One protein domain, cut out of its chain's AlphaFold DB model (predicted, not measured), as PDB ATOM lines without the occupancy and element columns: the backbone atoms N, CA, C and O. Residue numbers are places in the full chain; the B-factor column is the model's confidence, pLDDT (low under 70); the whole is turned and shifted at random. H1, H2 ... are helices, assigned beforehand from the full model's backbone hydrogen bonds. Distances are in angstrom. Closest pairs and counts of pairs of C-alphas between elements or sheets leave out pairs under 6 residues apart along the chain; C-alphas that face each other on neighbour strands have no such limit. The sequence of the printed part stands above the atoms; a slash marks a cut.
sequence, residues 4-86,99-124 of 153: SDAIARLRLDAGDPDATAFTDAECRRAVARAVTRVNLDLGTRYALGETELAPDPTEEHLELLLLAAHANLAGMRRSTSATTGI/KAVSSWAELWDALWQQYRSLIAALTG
ATOM      1  N   SER A   4     -20.859  -0.123  30.709       97.12
ATOM      2  CA  SER A   4     -21.261   0.542  31.952       97.12
ATOM      3  C   SER A   4     -22.574  -0.017  32.490       97.12
ATOM      4  O   SER A   4     -22.692  -0.242  33.693       97.12
ATOM      5  N   ASP A   5     -23.526  -0.312  31.607       97.56
ATOM      6  CA  ASP A   5     -24.841  -0.822  31.986       97.56
ATOM      7  C   ASP A   5     -24.744  -2.272  32.458       97.56
ATOM      8  O   ASP A   5     -25.326  -2.638  33.480       97.56
ATOM      9  N   ALA A   6     -23.955  -3.095  31.761       97.00
ATOM     10  CA  ALA A   6     -23.679  -4.464  32.187       97.00
ATOM     11  C   ALA A   6     -22.982  -4.505  33.560       97.00
ATOM     12  O   ALA A   6     -23.349  -5.308  34.419       97.00
ATOM     13  N   ILE A   7     -22.010  -3.615  33.803       97.50
ATOM     14  CA  ILE A   7     -21.320  -3.500  35.097       97.50
ATOM     15  C   ILE A   7     -22.268  -3.002  36.189       97.50
ATOM     16  O   ILE A   7     -22.222  -3.522  37.303       97.50
ATOM     17  N   ALA A   8     -23.139  -2.035  35.896       97.62
ATOM     18  CA  ALA A   8     -24.124  -1.543  36.855       97.62
ATOM     19  C   ALA A   8     -25.093  -2.653  37.289       97.62
ATOM     20  O   ALA A   8     -25.339  -2.819  38.483       97.62
ATOM     21  N   ARG A   9     -25.583  -3.470  36.346       98.00
ATOM     22  CA  ARG A   9     -26.423  -4.643  36.651       98.00
ATOM     23  C   ARG A   9     -25.673  -5.678  37.486       98.00
ATOM     24  O   ARG A   9     -26.159  -6.077  38.535       98.00
ATOM     25  N   LEU A  10     -24.443  -6.016  37.092       97.88
ATOM     26  CA  LEU A  10     -23.587  -6.929  37.854       97.88
ATOM     27  C   LEU A  10     -23.359  -6.448  39.295       97.88
ATOM     28  O   LEU A  10     -23.337  -7.252  40.223       97.88
ATOM     29  N   ARG A  11     -23.175  -5.141  39.493       96.44
ATOM     30  CA  ARG A  11     -23.020  -4.537  40.821       96.44
ATOM     31  C   ARG A  11     -24.272  -4.674  41.672       96.44
ATOM     32  O   ARG A  11     -24.149  -4.970  42.857       96.44
ATOM     33  N   LEU A  12     -25.450  -4.495  41.082       96.69
ATOM     34  CA  LEU A  12     -26.715  -4.730  41.777       96.69
ATOM     35  C   LEU A  12     -26.835  -6.195  42.211       96.69
ATOM     36  O   LEU A  12     -27.097  -6.450  43.385       96.69
ATOM     37  N   ASP A  13     -26.544  -7.138  41.315       94.50
ATOM     38  CA  ASP A  13     -26.610  -8.577  41.609       94.50
ATOM     39  C   ASP A  13     -25.608  -9.000  42.692       94.50
ATOM     40  O   ASP A  13     -25.905  -9.842  43.539       94.50
ATOM     41  N   ALA A  14     -24.421  -8.389  42.689       92.25
ATOM     42  CA  ALA A  14     -23.377  -8.627  43.681       92.25
ATOM     43  C   ALA A  14     -23.619  -7.910  45.023       92.25
ATOM     44  O   ALA A  14     -22.822  -8.077  45.950       92.25
ATOM     45  N   GLY A  15     -24.680  -7.102  45.143       92.44
ATOM     46  CA  GLY A  15     -24.958  -6.301  46.335       92.44
ATOM     47  C   GLY A  15     -23.944  -5.176  46.580       92.44
ATOM     48  O   GLY A  15     -23.738  -4.781  47.725       92.44
ATOM     49  N   ASP A  16     -23.306  -4.668  45.522       93.00
ATOM     50  CA  ASP A  16     -22.292  -3.606  45.559       93.00
ATOM     51  C   ASP A  16     -22.632  -2.419  44.627       93.00
ATOM     52  O   ASP A  16     -21.836  -2.066  43.749       93.00
ATOM     53  N   PRO A  17     -23.812  -1.781  44.775       91.88
ATOM     54  CA  PRO A  17     -24.230  -0.676  43.907       91.88
ATOM     55  C   PRO A  17     -23.283   0.533  43.966       91.88
ATOM     56  O   PRO A  17     -23.090   1.208  42.958       91.88
ATOM     57  N   ASP A  18     -22.657   0.768  45.121       91.38
ATOM     58  CA  ASP A  18     -21.819   1.942  45.391       91.38
ATOM     59  C   ASP A  18     -20.320   1.711  45.107       91.38
ATOM     60  O   ASP A  18     -19.488   2.537  45.484       91.38
ATOM     61  N   ALA A  19     -19.953   0.599  44.451       90.81
ATOM     62  CA  ALA A  19     -18.567   0.268  44.087       90.81
ATOM     63  C   ALA A  19     -17.594   0.182  45.282       90.81
ATOM     64  O   ALA A  19     -16.414   0.525  45.182       90.81
ATOM     65  N   THR A  20     -18.095  -0.257  46.433       89.38
ATOM     66  CA  THR A  20     -17.343  -0.322  47.693       89.38
ATOM     67  C   THR A  20     -16.561  -1.616  47.838       89.38
ATOM     68  O   THR A  20     -15.455  -1.622  48.384       89.38
ATOM     69  N   ALA A  21     -17.126  -2.720  47.353       85.88
ATOM     70  CA  ALA A  21     -16.473  -4.008  47.379       85.88
ATOM     71  C   ALA A  21     -15.555  -4.120  46.164       85.88
ATOM     72  O   ALA A  21     -14.346  -4.271  46.336       85.88
ATOM     73  N   PHE A  22     -16.102  -4.045  44.952       92.56
ATOM     74  CA  PHE A  22     -15.426  -4.378  43.702       92.56
ATOM     75  C   PHE A  22     -15.069  -3.150  42.871       92.56
ATOM     76  O   PHE A  22     -15.904  -2.313  42.515       92.56
ATOM     77  N   THR A  23     -13.805  -3.101  42.466       95.06
ATOM     78  CA  THR A  23     -13.310  -2.098  41.523       95.06
ATOM     79  C   THR A  23     -13.884  -2.321  40.121       95.06
ATOM     80  O   THR A  23     -14.161  -3.452  39.718       95.06
ATOM     81  N   ASP A  24     -13.980  -1.255  39.321       95.00
ATOM     82  CA  ASP A  24     -14.395  -1.343  37.909       95.00
ATOM     83  C   ASP A  24     -13.539  -2.339  37.109       95.00
ATOM     84  O   ASP A  24     -14.048  -3.081  36.269       95.00
ATOM     85  N   ALA A  25     -12.237  -2.408  37.399       95.25
ATOM     86  CA  ALA A  25     -11.324  -3.339  36.747       95.25
ATOM     87  C   ALA A  25     -11.632  -4.810  37.084       95.25
ATOM     88  O   ALA A  25     -11.487  -5.684  36.224       95.25
ATOM     89  N   GLU A  26     -12.057  -5.103  38.316       96.25
ATOM     90  CA  GLU A  26     -12.512  -6.440  38.716       96.25
ATOM     91  C   GLU A  26     -13.827  -6.798  38.023       96.25
ATOM     92  O   GLU A  26     -13.919  -7.879  37.438       96.25
ATOM     93  N   CYS A  27     -14.797  -5.879  37.999       97.62
ATOM     94  CA  CYS A  27     -16.064  -6.058  37.289       97.62
ATOM     95  C   CYS A  27     -15.835  -6.311  35.793       97.62
ATOM     96  O   CYS A  27     -16.309  -7.312  35.256       97.62
ATOM     97  N   ARG A  28     -15.023  -5.486  35.123       97.56
ATOM     98  CA  ARG A  28     -14.698  -5.668  33.700       97.56
ATOM     99  C   ARG A  28     -14.013  -7.006  33.433       97.56
ATOM    100  O   ARG A  28     -14.344  -7.689  32.467       97.56
ATOM    101  N   ARG A  29     -13.083  -7.425  34.297       97.56
ATOM    102  CA  ARG A  29     -12.418  -8.734  34.182       97.56
ATOM    103  C   ARG A  29     -13.395  -9.892  34.384       97.56
ATOM    104  O   ARG A  29     -13.260 -10.916  33.714       97.56
ATOM    105  N   ALA A  30     -14.348  -9.755  35.300       98.00
ATOM    106  CA  ALA A  30     -15.385 -10.749  35.537       98.00
ATOM    107  C   ALA A  30     -16.311 -10.899  34.321       98.00
ATOM    108  O   ALA A  30     -16.531 -12.024  33.875       98.00
ATOM    109  N   VAL A  31     -16.750  -9.783  33.725       98.31
ATOM    110  CA  VAL A  31     -17.531  -9.776  32.477       98.31
ATOM    111  C   VAL A  31     -16.733 -10.400  31.330       98.31
ATOM    112  O   VAL A  31     -17.248 -11.264  30.631       98.31
ATOM    113  N   ALA A  32     -15.451 -10.062  31.173       98.06
ATOM    114  CA  ALA A  32     -14.602 -10.649  30.129       98.06
ATOM    115  C   ALA A  32     -14.517 -12.182  30.232       98.06
ATOM    116  O   ALA A  32     -14.596 -12.892  29.232       98.06
ATOM    117  N   ARG A  33     -14.376 -12.710  31.455       98.25
ATOM    118  CA  ARG A  33     -14.359 -14.160  31.703       98.25
ATOM    119  C   ARG A  33     -15.717 -14.801  31.438       98.25
ATOM    120  O   ARG A  33     -15.756 -15.901  30.891       98.25
ATOM    121  N   ALA A  34     -16.802 -14.123  31.804       98.31
ATOM    122  CA  ALA A  34     -18.159 -14.572  31.523       98.31
ATOM    123  C   ALA A  34     -18.419 -14.673  30.016       98.31
ATOM    124  O   ALA A  34     -18.886 -15.710  29.562       98.31
ATOM    125  N   VAL A  35     -18.022 -13.661  29.236       98.31
ATOM    126  CA  VAL A  35     -18.125 -13.661  27.765       98.31
ATOM    127  C   VAL A  35     -17.432 -14.877  27.162       98.31
ATOM    128  O   VAL A  35     -18.044 -15.615  26.392       98.31
ATOM    129  N   THR A  36     -16.183 -15.142  27.554       97.56
ATOM    130  CA  THR A  36     -15.456 -16.330  27.086       97.56
ATOM    131  C   THR A  36     -16.206 -17.615  27.420       97.56
ATOM    132  O   THR A  36     -16.316 -18.496  26.572       97.56
ATOM    133  N   ARG A  37     -16.734 -17.735  28.643       96.81
ATOM    134  CA  ARG A  37     -17.438 -18.941  29.082       96.81
ATOM    135  C   ARG A  37     -18.750 -19.154  28.322       96.81
ATOM    136  O   ARG A  37     -18.966 -20.244  27.805       96.81
ATOM    137  N   VAL A  38     -19.572 -18.116  28.202       97.06
ATOM    138  CA  VAL A  38     -20.864 -18.169  27.501       97.06
ATOM    139  C   VAL A  38     -20.675 -18.476  26.015       97.06
ATOM    140  O   VAL A  38     -21.393 -19.314  25.474       97.06
ATOM    141  N   ASN A  39     -19.665 -17.889  25.366       97.44
ATOM    142  CA  ASN A  39     -19.336 -18.209  23.974       97.44
ATOM    143  C   ASN A  39     -18.972 -19.689  23.783       97.44
ATOM    144  O   ASN A  39     -19.373 -20.297  22.793       97.44
ATOM    145  N   LEU A  40     -18.217 -20.277  24.717       96.06
ATOM    146  CA  LEU A  40     -17.831 -21.692  24.650       96.06
ATOM    147  C   LEU A  40     -19.023 -22.632  24.862       96.06
ATOM    148  O   LEU A  40     -19.138 -23.653  24.177       96.06
ATOM    149  N   ASP A  41     -19.895 -22.297  25.808       95.62
ATOM    150  CA  ASP A  41     -21.018 -23.158  26.167       95.62
ATOM    151  C   ASP A  41     -22.124 -23.104  25.103       95.62
ATOM    152  O   ASP A  41     -22.579 -24.158  24.663       95.62
ATOM    153  N   LEU A  42     -22.478 -21.905  24.623       94.75
ATOM    154  CA  LEU A  42     -23.576 -21.688  23.670       94.75
ATOM    155  C   LEU A  42     -23.144 -21.613  22.196       94.75
ATOM    156  O   LEU A  42     -23.990 -21.503  21.312       94.75
ATOM    157  N   GLY A  43     -21.841 -21.618  21.899       93.75
ATOM    158  CA  GLY A  43     -21.341 -21.428  20.530       93.75
ATOM    159  C   GLY A  43     -21.588 -20.022  19.964       93.75
ATOM    160  O   GLY A  43     -21.581 -19.829  18.746       93.75
ATOM    161  N   THR A  44     -21.823 -19.037  20.834       94.88
ATOM    162  CA  THR A  44     -22.049 -17.633  20.474       94.88
ATOM    163  C   THR A  44     -20.728 -16.886  20.249       94.88
ATOM    164  O   THR A  44     -19.633 -17.437  20.382       94.88
ATOM    165  N   ARG A  45     -20.817 -15.622  19.815       96.44
ATOM    166  CA  ARG A  45     -19.657 -14.787  19.458       96.44
ATOM    167  C   ARG A  45     -19.757 -13.384  20.046       96.44
ATOM    168  O   ARG A  45     -19.600 -12.397  19.334       96.44
ATOM    169  N   TYR A  46     -20.035 -13.301  21.341       98.06
ATOM    170  CA  TYR A  46     -19.950 -12.042  22.066       98.06
ATOM    171  C   TYR A  46     -18.497 -11.570  22.166       98.06
ATOM    172  O   TYR A  46     -17.577 -12.358  22.387       98.06
ATOM    173  N   ALA A  47     -18.296 -10.271  22.022       97.06
ATOM    174  CA  ALA A  47     -17.024  -9.590  22.113       97.06
ATOM    175  C   ALA A  47     -17.158  -8.439  23.107       97.06
ATOM    176  O   ALA A  47     -18.071  -7.618  23.016       97.06
ATOM    177  N   LEU A  48     -16.230  -8.391  24.059       96.75
ATOM    178  CA  LEU A  48     -16.127  -7.296  25.010       96.75
ATOM    179  C   LEU A  48     -15.117  -6.272  24.485       96.75
ATOM    180  O   LEU A  48     -13.914  -6.536  24.477       96.75
ATOM    181  N   GLY A  49     -15.614  -5.123  24.040       94.19
ATOM    182  CA  GLY A  49     -14.811  -3.964  23.670       94.19
ATOM    183  C   GLY A  49     -14.425  -3.099  24.874       94.19
ATOM    184  O   GLY A  49     -14.531  -3.506  26.032       94.19
ATOM    185  N   GLU A  50     -13.963  -1.880  24.588       93.62
ATOM    186  CA  GLU A  50     -13.624  -0.897  25.626       93.62
ATOM    187  C   GLU A  50     -14.857  -0.336  26.334       93.62
ATOM    188  O   GLU A  50     -14.854  -0.202  27.557       93.62
ATOM    189  N   THR A  51     -15.907  -0.039  25.567       96.19
ATOM    190  CA  THR A  51     -17.141   0.580  26.065       96.19
ATOM    191  C   THR A  51     -18.371  -0.284  25.845       96.19
ATOM    192  O   THR A  51     -19.396  -0.015  26.447       96.19
ATOM    193  N   GLU A  52     -18.289  -1.339  25.033       96.75
ATOM    194  CA  GLU A  52     -19.474  -2.078  24.600       96.75
ATOM    195  C   GLU A  52     -19.275  -3.595  24.655       96.75
ATOM    196  O   GLU A  52     -18.189  -4.115  24.389       96.75
ATOM    197  N   LEU A  53     -20.355  -4.304  24.968       96.88
ATOM    198  CA  LEU A  53     -20.535  -5.727  24.723       96.88
ATOM    199  C   LEU A  53     -21.377  -5.918  23.450       96.88
ATOM    200  O   LEU A  53     -22.544  -5.510  23.414       96.88
ATOM    201  N   ALA A  54     -20.788  -6.559  22.438       97.06
ATOM    202  CA  ALA A  54     -21.386  -6.730  21.112       97.06
ATOM    203  C   ALA A  54     -21.326  -8.195  20.615       97.06
ATOM    204  O   ALA A  54     -20.353  -8.885  20.903       97.06
ATOM    205  N   PRO A  55     -22.305  -8.685  19.828       97.06
ATOM    206  CA  PRO A  55     -23.586  -8.032  19.560       97.06
ATOM    207  C   PRO A  55     -24.402  -7.878  20.848       97.06
ATOM    208  O   PRO A  55     -24.036  -8.427  21.888       97.06
ATOM    209  N   ASP A  56     -25.495  -7.122  20.776       96.62
ATOM    210  CA  ASP A  56     -26.372  -6.952  21.929       96.62
ATOM    211  C   ASP A  56     -26.916  -8.321  22.382       96.62
ATOM    212  O   ASP A  56     -27.470  -9.055  21.554       96.62
ATOM    213  N   PRO A  57     -26.689  -8.739  23.641       96.88
ATOM    214  CA  PRO A  57     -27.146 -10.039  24.098       96.88
ATOM    215  C   PRO A  57     -28.670 -10.087  24.194       96.88
ATOM    216  O   PRO A  57     -29.319  -9.105  24.552       96.88
ATOM    217  N   THR A  58     -29.240 -11.260  23.911       96.44
ATOM    218  CA  THR A  58     -30.634 -11.539  24.277       96.44
ATOM    219  C   THR A  58     -30.768 -11.511  25.798       96.44
ATOM    220  O   THR A  58     -29.776 -11.651  26.515       96.44
ATOM    221  N   GLU A  59     -31.988 -11.353  26.309       95.50
ATOM    222  CA  GLU A  59     -32.233 -11.306  27.755       95.50
ATOM    223  C   GLU A  59     -31.716 -12.568  28.472       95.50
ATOM    224  O   GLU A  59     -30.987 -12.463  29.456       95.50
ATOM    225  N   GLU A  60     -31.969 -13.747  27.902       96.00
ATOM    226  CA  GLU A  60     -31.498 -15.041  28.419       96.00
ATOM    227  C   GLU A  60     -29.963 -15.143  28.441       96.00
ATOM    228  O   GLU A  60     -29.357 -15.606  29.410       96.00
ATOM    229  N   HIS A  61     -29.292 -14.682  27.378       96.81
ATOM    230  CA  HIS A  61     -27.829 -14.702  27.323       96.81
ATOM    231  C   HIS A  61     -27.215 -13.656  28.253       96.81
ATOM    232  O   HIS A  61     -26.142 -13.885  28.812       96.81
ATOM    233  N   LEU A  62     -27.881 -12.515  28.437       97.44
ATOM    234  CA  LEU A  62     -27.459 -11.495  29.386       97.44
ATOM    235  C   LEU A  62     -27.533 -12.018  30.821       97.44
ATOM    236  O   LEU A  62     -26.586 -11.808  31.575       97.44
ATOM    237  N   GLU A  63     -28.601 -12.726  31.185       97.19
ATOM    238  CA  GLU A  63     -28.723 -13.365  32.499       97.19
ATOM    239  C   GLU A  63     -27.557 -14.331  32.753       97.19
ATOM    240  O   GLU A  63     -26.880 -14.237  33.778       97.19
ATOM    241  N   LEU A  64     -27.232 -15.192  31.783       97.81
ATOM    242  CA  LEU A  64     -26.077 -16.091  31.873       97.81
ATOM    243  C   LEU A  64     -24.745 -15.351  32.028       97.81
ATOM    244  O   LEU A  64     -23.891 -15.761  32.818       97.81
ATOM    245  N   LEU A  65     -24.550 -14.271  31.269       98.38
ATOM    246  CA  LEU A  65     -23.346 -13.445  31.340       98.38
ATOM    247  C   LEU A  65     -23.199 -12.797  32.720       98.38
ATOM    248  O   LEU A  65     -22.109 -12.845  33.297       98.38
ATOM    249  N   LEU A  66     -24.274 -12.224  33.263       98.44
ATOM    250  CA  LEU A  66     -24.282 -11.602  34.587       98.44
ATOM    251  C   LEU A  66     -24.044 -12.637  35.688       98.44
ATOM    252  O   LEU A  66     -23.204 -12.419  36.562       98.44
ATOM    253  N   LEU A  67     -24.673 -13.807  35.591       98.19
ATOM    254  CA  LEU A  67     -24.512 -14.891  36.553       98.19
ATOM    255  C   LEU A  67     -23.082 -15.448  36.570       98.19
ATOM    256  O   LEU A  67     -22.470 -15.579  37.634       98.19
ATOM    257  N   ALA A  68     -22.499 -15.710  35.397       98.44
ATOM    258  CA  ALA A  68     -21.106 -16.135  35.288       98.44
ATOM    259  C   ALA A  68     -20.136 -15.039  35.760       98.44
ATOM    260  O   ALA A  68     -19.113 -15.335  36.387       98.44
ATOM    261  N   ALA A  69     -20.428 -13.764  35.491       98.50
ATOM    262  CA  ALA A  69     -19.619 -12.652  35.979       98.50
ATOM    263  C   ALA A  69     -19.685 -12.546  37.511       98.50
ATOM    264  O   ALA A  69     -18.643 -12.419  38.157       98.50
ATOM    265  N   HIS A  70     -20.863 -12.699  38.111       98.06
ATOM    266  CA  HIS A  70     -21.030 -12.719  39.561       98.06
ATOM    267  C   HIS A  70     -20.272 -13.897  40.185       98.06
ATOM    268  O   HIS A  70     -19.499 -13.710  41.128       98.06
ATOM    269  N   ALA A  71     -20.365 -15.092  39.596       97.44
ATOM    270  CA  ALA A  71     -19.576 -16.238  40.036       97.44
ATOM    271  C   ALA A  71     -18.068 -15.931  39.980       97.44
ATOM    272  O   ALA A  71     -17.324 -16.213  40.919       97.44
ATOM    273  N   ASN A  72     -17.587 -15.270  38.925       97.50
ATOM    274  CA  ASN A  72     -16.191 -14.838  38.849       97.50
ATOM    275  C   ASN A  72     -15.807 -13.856  39.972       97.50
ATOM    276  O   ASN A  72     -14.726 -14.010  40.546       97.50
ATOM    277  N   LEU A  73     -16.665 -12.891  40.321       95.56
ATOM    278  CA  LEU A  73     -16.433 -11.960  41.435       95.56
ATOM    279  C   LEU A  73     -16.371 -12.680  42.790       95.56
ATOM    280  O   LEU A  73     -15.427 -12.463  43.559       95.56
ATOM    281  N   ALA A  74     -17.308 -13.593  43.058       92.75
ATOM    282  CA  ALA A  74     -17.295 -14.426  44.261       92.75
ATOM    283  C   ALA A  74     -15.997 -15.251  44.356       92.75
ATOM    284  O   ALA A  74     -15.359 -15.316  45.410       92.75
ATOM    285  N   GLY A  75     -15.527 -15.796  43.229       92.00
ATOM    286  CA  GLY A  75     -14.258 -16.522  43.142       92.00
ATOM    287  C   GLY A  75     -13.035 -15.648  43.448       92.00
ATOM    288  O   GLY A  75     -12.127 -16.080  44.164       92.00
ATOM    289  N   MET A  76     -13.014 -14.397  42.970       91.69
ATOM    290  CA  MET A  76     -11.954 -13.432  43.299       91.69
ATOM    291  C   MET A  76     -11.931 -13.111  44.803       91.69
ATOM    292  O   MET A  76     -10.854 -13.088  45.412       91.69
ATOM    293  N   ARG A  77     -13.100 -12.940  45.438       87.75
ATOM    294  CA  ARG A  77     -13.206 -12.714  46.894       87.75
ATOM    295  C   ARG A  77     -12.786 -13.915  47.709       87.75
ATOM    296  O   ARG A  77     -12.067 -13.741  48.693       87.75
ATOM    297  N   ARG A  78     -13.178 -15.118  47.291       82.94
ATOM    298  CA  ARG A  78     -12.729 -16.370  47.903       82.94
ATOM    299  C   ARG A  78     -11.206 -16.454  47.896       82.94
ATOM    300  O   ARG A  78     -10.612 -16.691  48.943       82.94
ATOM    301  N   SER A  79     -10.577 -16.208  46.744       76.25
ATOM    302  CA  SER A  79      -9.116 -16.231  46.621       76.25
ATOM    303  C   SER A  79      -8.458 -15.173  47.502       76.25
ATOM    304  O   SER A  79      -7.528 -15.490  48.233       76.25
ATOM    305  N   THR A  80      -8.962 -13.936  47.483       78.69
ATOM    306  CA  THR A  80      -8.429 -12.849  48.319       78.69
ATOM    307  C   THR A  80      -8.542 -13.196  49.801       78.69
ATOM    308  O   THR A  80      -7.557 -13.120  50.529       78.69
ATOM    309  N   SER A  81      -9.715 -13.664  50.237       75.00
ATOM    310  CA  SER A  81      -9.976 -14.058  51.625       75.00
ATOM    311  C   SER A  81      -9.086 -15.219  52.065       75.00
ATOM    312  O   SER A  81      -8.626 -15.224  53.203       75.00
ATOM    313  N   ALA A  82      -8.799 -16.176  51.178       65.81
ATOM    314  CA  ALA A  82      -7.875 -17.272  51.453       65.81
ATOM    315  C   ALA A  82      -6.423 -16.784  51.598       65.81
ATOM    316  O   ALA A  82      -5.709 -17.247  52.484       65.81
ATOM    317  N   THR A  83      -5.992 -15.813  50.785       64.00
ATOM    318  CA  THR A  83      -4.635 -15.244  50.843       64.00
ATOM    319  C   THR A  83      -4.434 -14.310  52.044       64.00
ATOM    320  O   THR A  83      -3.378 -14.337  52.669       64.00
ATOM    321  N   THR A  84      -5.433 -13.499  52.409       59.19
ATOM    322  CA  THR A  84      -5.340 -12.529  53.522       59.19
ATOM    323  C   THR A  84      -5.844 -13.074  54.863       59.19
ATOM    324  O   THR A  84      -5.715 -12.418  55.897       59.19
ATOM    325  N   GLY A  85      -6.474 -14.246  54.855       53.44
ATOM    326  CA  GLY A  85      -7.162 -14.862  55.990       53.44
ATOM    327  C   GLY A  85      -6.273 -15.656  56.945       53.44
ATOM    328  O   GLY A  85      -6.809 -16.474  57.690       53.44
ATOM    329  N   ILE A  86      -4.951 -15.436  56.956       54.47
ATOM    330  CA  ILE A  86      -4.060 -16.031  57.964       54.47
ATOM    331  C   ILE A  86      -4.579 -15.617  59.349       54.47
ATOM    332  O   ILE A  86      -4.706 -14.431  59.665       54.47
ATOM    333  N   LYS A  99     -14.558 -18.503  58.168       68.94
ATOM    334  CA  LYS A  99     -15.984 -18.433  57.803       68.94
ATOM    335  C   LYS A  99     -16.264 -17.562  56.574       68.94
ATOM    336  O   LYS A  99     -17.202 -17.830  55.833       68.94
ATOM    337  N   ALA A 100     -15.455 -16.526  56.345       67.31
ATOM    338  CA  ALA A 100     -15.584 -15.704  55.143       67.31
ATOM    339  C   ALA A 100     -15.171 -16.500  53.896       67.31
ATOM    340  O   ALA A 100     -15.848 -16.442  52.875       67.31
ATOM    341  N   VAL A 101     -14.097 -17.295  53.986       71.12
ATOM    342  CA  VAL A 101     -13.642 -18.152  52.879       71.12
ATOM    343  C   VAL A 101     -14.690 -19.210  52.530       71.12
ATOM    344  O   VAL A 101     -14.950 -19.418  51.346       71.12
ATOM    345  N   SER A 102     -15.304 -19.852  53.533       75.31
ATOM    346  CA  SER A 102     -16.356 -20.850  53.300       75.31
ATOM    347  C   SER A 102     -17.616 -20.228  52.696       75.31
ATOM    348  O   SER A 102     -18.127 -20.753  51.717       75.31
ATOM    349  N   SER A 103     -18.050 -19.064  53.187       83.62
ATOM    350  CA  SER A 103     -19.229 -18.368  52.655       83.62
ATOM    351  C   SER A 103     -19.065 -17.961  51.183       83.62
ATOM    352  O   SER A 103     -19.972 -18.172  50.382       83.62
ATOM    353  N   TRP A 104     -17.892 -17.451  50.790       86.50
ATOM    354  CA  TRP A 104     -17.625 -17.143  49.380       86.50
ATOM    355  C   TRP A 104     -17.527 -18.392  48.503       86.50
ATOM    356  O   TRP A 104     -17.854 -18.323  47.322       86.50
ATOM    357  N   ALA A 105     -17.064 -19.520  49.051       86.44
ATOM    358  CA  ALA A 105     -17.036 -20.785  48.327       86.44
ATOM    359  C   ALA A 105     -18.451 -21.319  48.068       86.44
ATOM    360  O   ALA A 105     -18.761 -21.647  46.930       86.44
ATOM    361  N   GLU A 106     -19.318 -21.308  49.081       90.31
ATOM    362  CA  GLU A 106     -20.719 -21.728  48.954       90.31
ATOM    363  C   GLU A 106     -21.478 -20.874  47.932       90.31
ATOM    364  O   GLU A 106     -22.155 -21.415  47.058       90.31
ATOM    365  N   LEU A 107     -21.320 -19.545  47.984       91.88
ATOM    366  CA  LEU A 107     -21.920 -18.648  46.994       91.88
ATOM    367  C   LEU A 107     -21.385 -18.930  45.583       91.88
ATOM    368  O   LEU A 107     -22.157 -18.990  44.629       91.88
ATOM    369  N   TRP A 108     -20.072 -19.119  45.442       93.75
ATOM    370  CA  TRP A 108     -19.442 -19.437  44.161       93.75
ATOM    371  C   TRP A 108     -19.988 -20.738  43.556       93.75
ATOM    372  O   TRP A 108     -20.336 -20.760  42.373       93.75
ATOM    373  N   ASP A 109     -20.104 -21.793  44.363       93.69
ATOM    374  CA  ASP A 109     -20.651 -23.084  43.939       93.69
ATOM    375  C   ASP A 109     -22.125 -22.959  43.526       93.69
ATOM    376  O   ASP A 109     -22.510 -23.467  42.469       93.69
ATOM    377  N   ALA A 110     -22.930 -22.236  44.310       95.69
ATOM    378  CA  ALA A 110     -24.345 -22.011  44.031       95.69
ATOM    379  C   ALA A 110     -24.568 -21.244  42.716       95.69
ATOM    380  O   ALA A 110     -25.384 -21.660  41.892       95.69
ATOM    381  N   LEU A 111     -23.806 -20.171  42.474       97.25
ATOM    382  CA  LEU A 111     -23.903 -19.383  41.240       97.25
ATOM    383  C   LEU A 111     -23.541 -20.226  40.010       97.25
ATOM    384  O   LEU A 111     -24.241 -20.190  38.997       97.25
ATOM    385  N   TRP A 112     -22.485 -21.044  40.092       97.12
ATOM    386  CA  TRP A 112     -22.136 -21.940  38.989       97.12
ATOM    387  C   TRP A 112     -23.129 -23.083  38.800       97.12
ATOM    388  O   TRP A 112     -23.318 -23.535  37.672       97.12
ATOM    389  N   GLN A 113     -23.763 -23.563  39.869       96.62
ATOM    390  CA  GLN A 113     -24.842 -24.539  39.756       96.62
ATOM    391  C   GLN A 113     -26.034 -23.948  39.003       96.62
ATOM    392  O   GLN A 113     -26.496 -24.563  38.046       96.62
ATOM    393  N   GLN A 114     -26.467 -22.741  39.371       96.69
ATOM    394  CA  GLN A 114     -27.540 -22.034  38.676       96.69
ATOM    395  C   GLN A 114     -27.194 -21.793  37.199       96.69
ATOM    396  O   GLN A 114     -28.016 -22.061  36.326       96.69
ATOM    397  N   TYR A 115     -25.959 -21.374  36.907       97.06
ATOM    398  CA  TYR A 115     -25.491 -21.156  35.537       97.06
ATOM    399  C   TYR A 115     -25.603 -22.428  34.695       97.06
ATOM    400  O   TYR A 115     -26.138 -22.404  33.589       97.06
ATOM    401  N   ARG A 116     -25.143 -23.562  35.231       95.06
ATOM    402  CA  ARG A 116     -25.191 -24.848  34.524       95.06
ATOM    403  C   ARG A 116     -26.625 -25.319  34.296       95.06
ATOM    404  O   ARG A 116     -26.922 -25.832  33.223       95.06
ATOM    405  N   SER A 117     -27.525 -25.086  35.252       94.44
ATOM    406  CA  SER A 117     -28.955 -25.360  35.074       94.44
ATOM    407  C   SER A 117     -29.583 -24.526  33.953       94.44
ATOM    408  O   SER A 117     -30.357 -25.070  33.170       94.44
ATOM    409  N   LEU A 118     -29.236 -23.240  33.838       94.44
ATOM    410  CA  LEU A 118     -29.733 -22.375  32.761       94.44
ATOM    411  C   LEU A 118     -29.169 -22.768  31.391       94.44
ATOM    412  O   LEU A 118     -29.920 -22.830  30.423       94.44
ATOM    413  N   ILE A 119     -27.876 -23.099  31.309       94.88
ATOM    414  CA  ILE A 119     -27.280 -23.629  30.073       94.88
ATOM    415  C   ILE A 119     -28.017 -24.890  29.625       94.88
ATOM    416  O   ILE A 119     -28.441 -24.954  28.477       94.88
ATOM    417  N   ALA A 120     -28.232 -25.848  30.532       92.56
ATOM    418  CA  ALA A 120     -28.943 -27.085  30.219       92.56
ATOM    419  C   ALA A 120     -30.380 -26.834  29.734       92.56
ATOM    420  O   ALA A 120     -30.852 -27.495  28.810       92.56
ATOM    421  N   ALA A 121     -31.071 -25.856  30.327       91.62
ATOM    422  CA  ALA A 121     -32.408 -25.462  29.897       91.62
ATOM    423  C   ALA A 121     -32.419 -24.861  28.479       91.62
ATOM    424  O   ALA A 121     -33.345 -25.130  27.716       91.62
ATOM    425  N   LEU A 122     -31.394 -24.084  28.114       92.06
ATOM    426  CA  LEU A 122     -31.296 -23.419  26.812       92.06
ATOM    427  C   LEU A 122     -30.810 -24.346  25.694       92.06
ATOM    428  O   LEU A 122     -31.292 -24.253  24.566       92.06
ATOM    429  N   THR A 123     -29.858 -25.235  25.975       89.56
ATOM    430  CA  THR A 123     -29.300 -26.151  24.967       89.56
ATOM    431  C   THR A 123     -30.085 -27.456  24.855       89.56
ATOM    432  O   THR A 123     -29.953 -28.164  23.859       89.56
ATOM    433  N   GLY A 124     -30.888 -27.796  25.868       80.75
ATOM    434  CA  GLY A 124     -31.517 -29.109  25.999       80.75
ATOM    435  C   GLY A 124     -30.532 -30.224  26.371       80.75
ATOM    436  O   GLY A 124     -30.928 -31.389  26.433       80.75
TER     437      GLY A 124
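What this domain is: This is residues 4 to 86 and 99 to 124 of the 153 residues of an uncharacterized protein of Planctomycetes bacterium (UniProt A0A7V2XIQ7). Two long helices, H3 and H4, lie side by side and run opposite ways, and H2 crosses H3 steeply. The short H1 packs on H2 and H3 and is apart from H4; H3 lies in the middle, with contacts to H1, H2 and H4. The long link of residues 43 to 58 folds back on itself in a short antiparallel pairing. The printed part has 109 residues with four named helices, H1, H2, H3 and H4 in that order, and no named strand; it is all helix, with 80 residues in the helices. It is compact, with a radius of gyration of the C-alphas of 13.9 A, and spans 43 by 32 by 19 A.

Where its parts are: H1 is residues 4 to 13, from C-alpha 4 at (-21.261, 0.542, 31.952), and is 14.3 A long from first to last C-alpha. H2 is residues 24 to 42, 26.5 A long. H3 is residues 59 to 84, 37.3 A long, from C-alpha 59 at (-32.233, -11.306, 27.755). H4 is residues 99 to 123, 36.3 A long, and ends with C-alpha 123 at (-29.300, -26.151, 24.967).

How they stand to each other: H2 and H3 are the hubs, touching three helices each, and the helix packing is mostly crossed. H3 touches H4 at a shallow tilt of 22 degrees, opposite ways; their closest C-alphas, of Arg 78 and Trp 104, are 5.2 A apart. H3 touches H2 with residues 61 to 73 alone, at a steep tilt of 54 degrees, opposite ways; the closest C-alphas, of Ala 30 and Ala 69, are 4.7 A apart. H3 touches H1 with residues 66 to 70 alone, at a steep tilt of 66 degrees, the same way; the closest C-alphas, of Leu 10 and Leu 66, are 5.7 A apart. H2 touches H1 with residues 24 to 31 alone, about perpendicular at 89 degrees; the closest C-alphas, of Ile 7 and Cys 27, are 6.2 A apart. H2 and H4 only just touch, with 3 pairs of C-alphas within 8 A, the closest being those of Leu 42 and Thr 123 at 7.4 A; their tilt of 37 degrees, the same way, is only just steep. H1 and H4 are apart. In H1, H2, H3 and H4 every O i to N i+4 pair is within hydrogen-bond range.

The domain as a whole: The two C-alphas farthest apart are those of Ile 86 and Gly 124, 44.1 A. The link from H1 to H2 is short and that from H2 to H3 is long, with residues 47 to 48 paired antiparallel with residues 53 to 54. The link from H3 to H4 runs across the cut: residues 87 to 98 are not printed, and C-alphas 86 and 99 are 12.2 A apart. The mean pLDDT of the printed part is 91.9; residues 82 to 86 and 99 to 100 of the model are under 70.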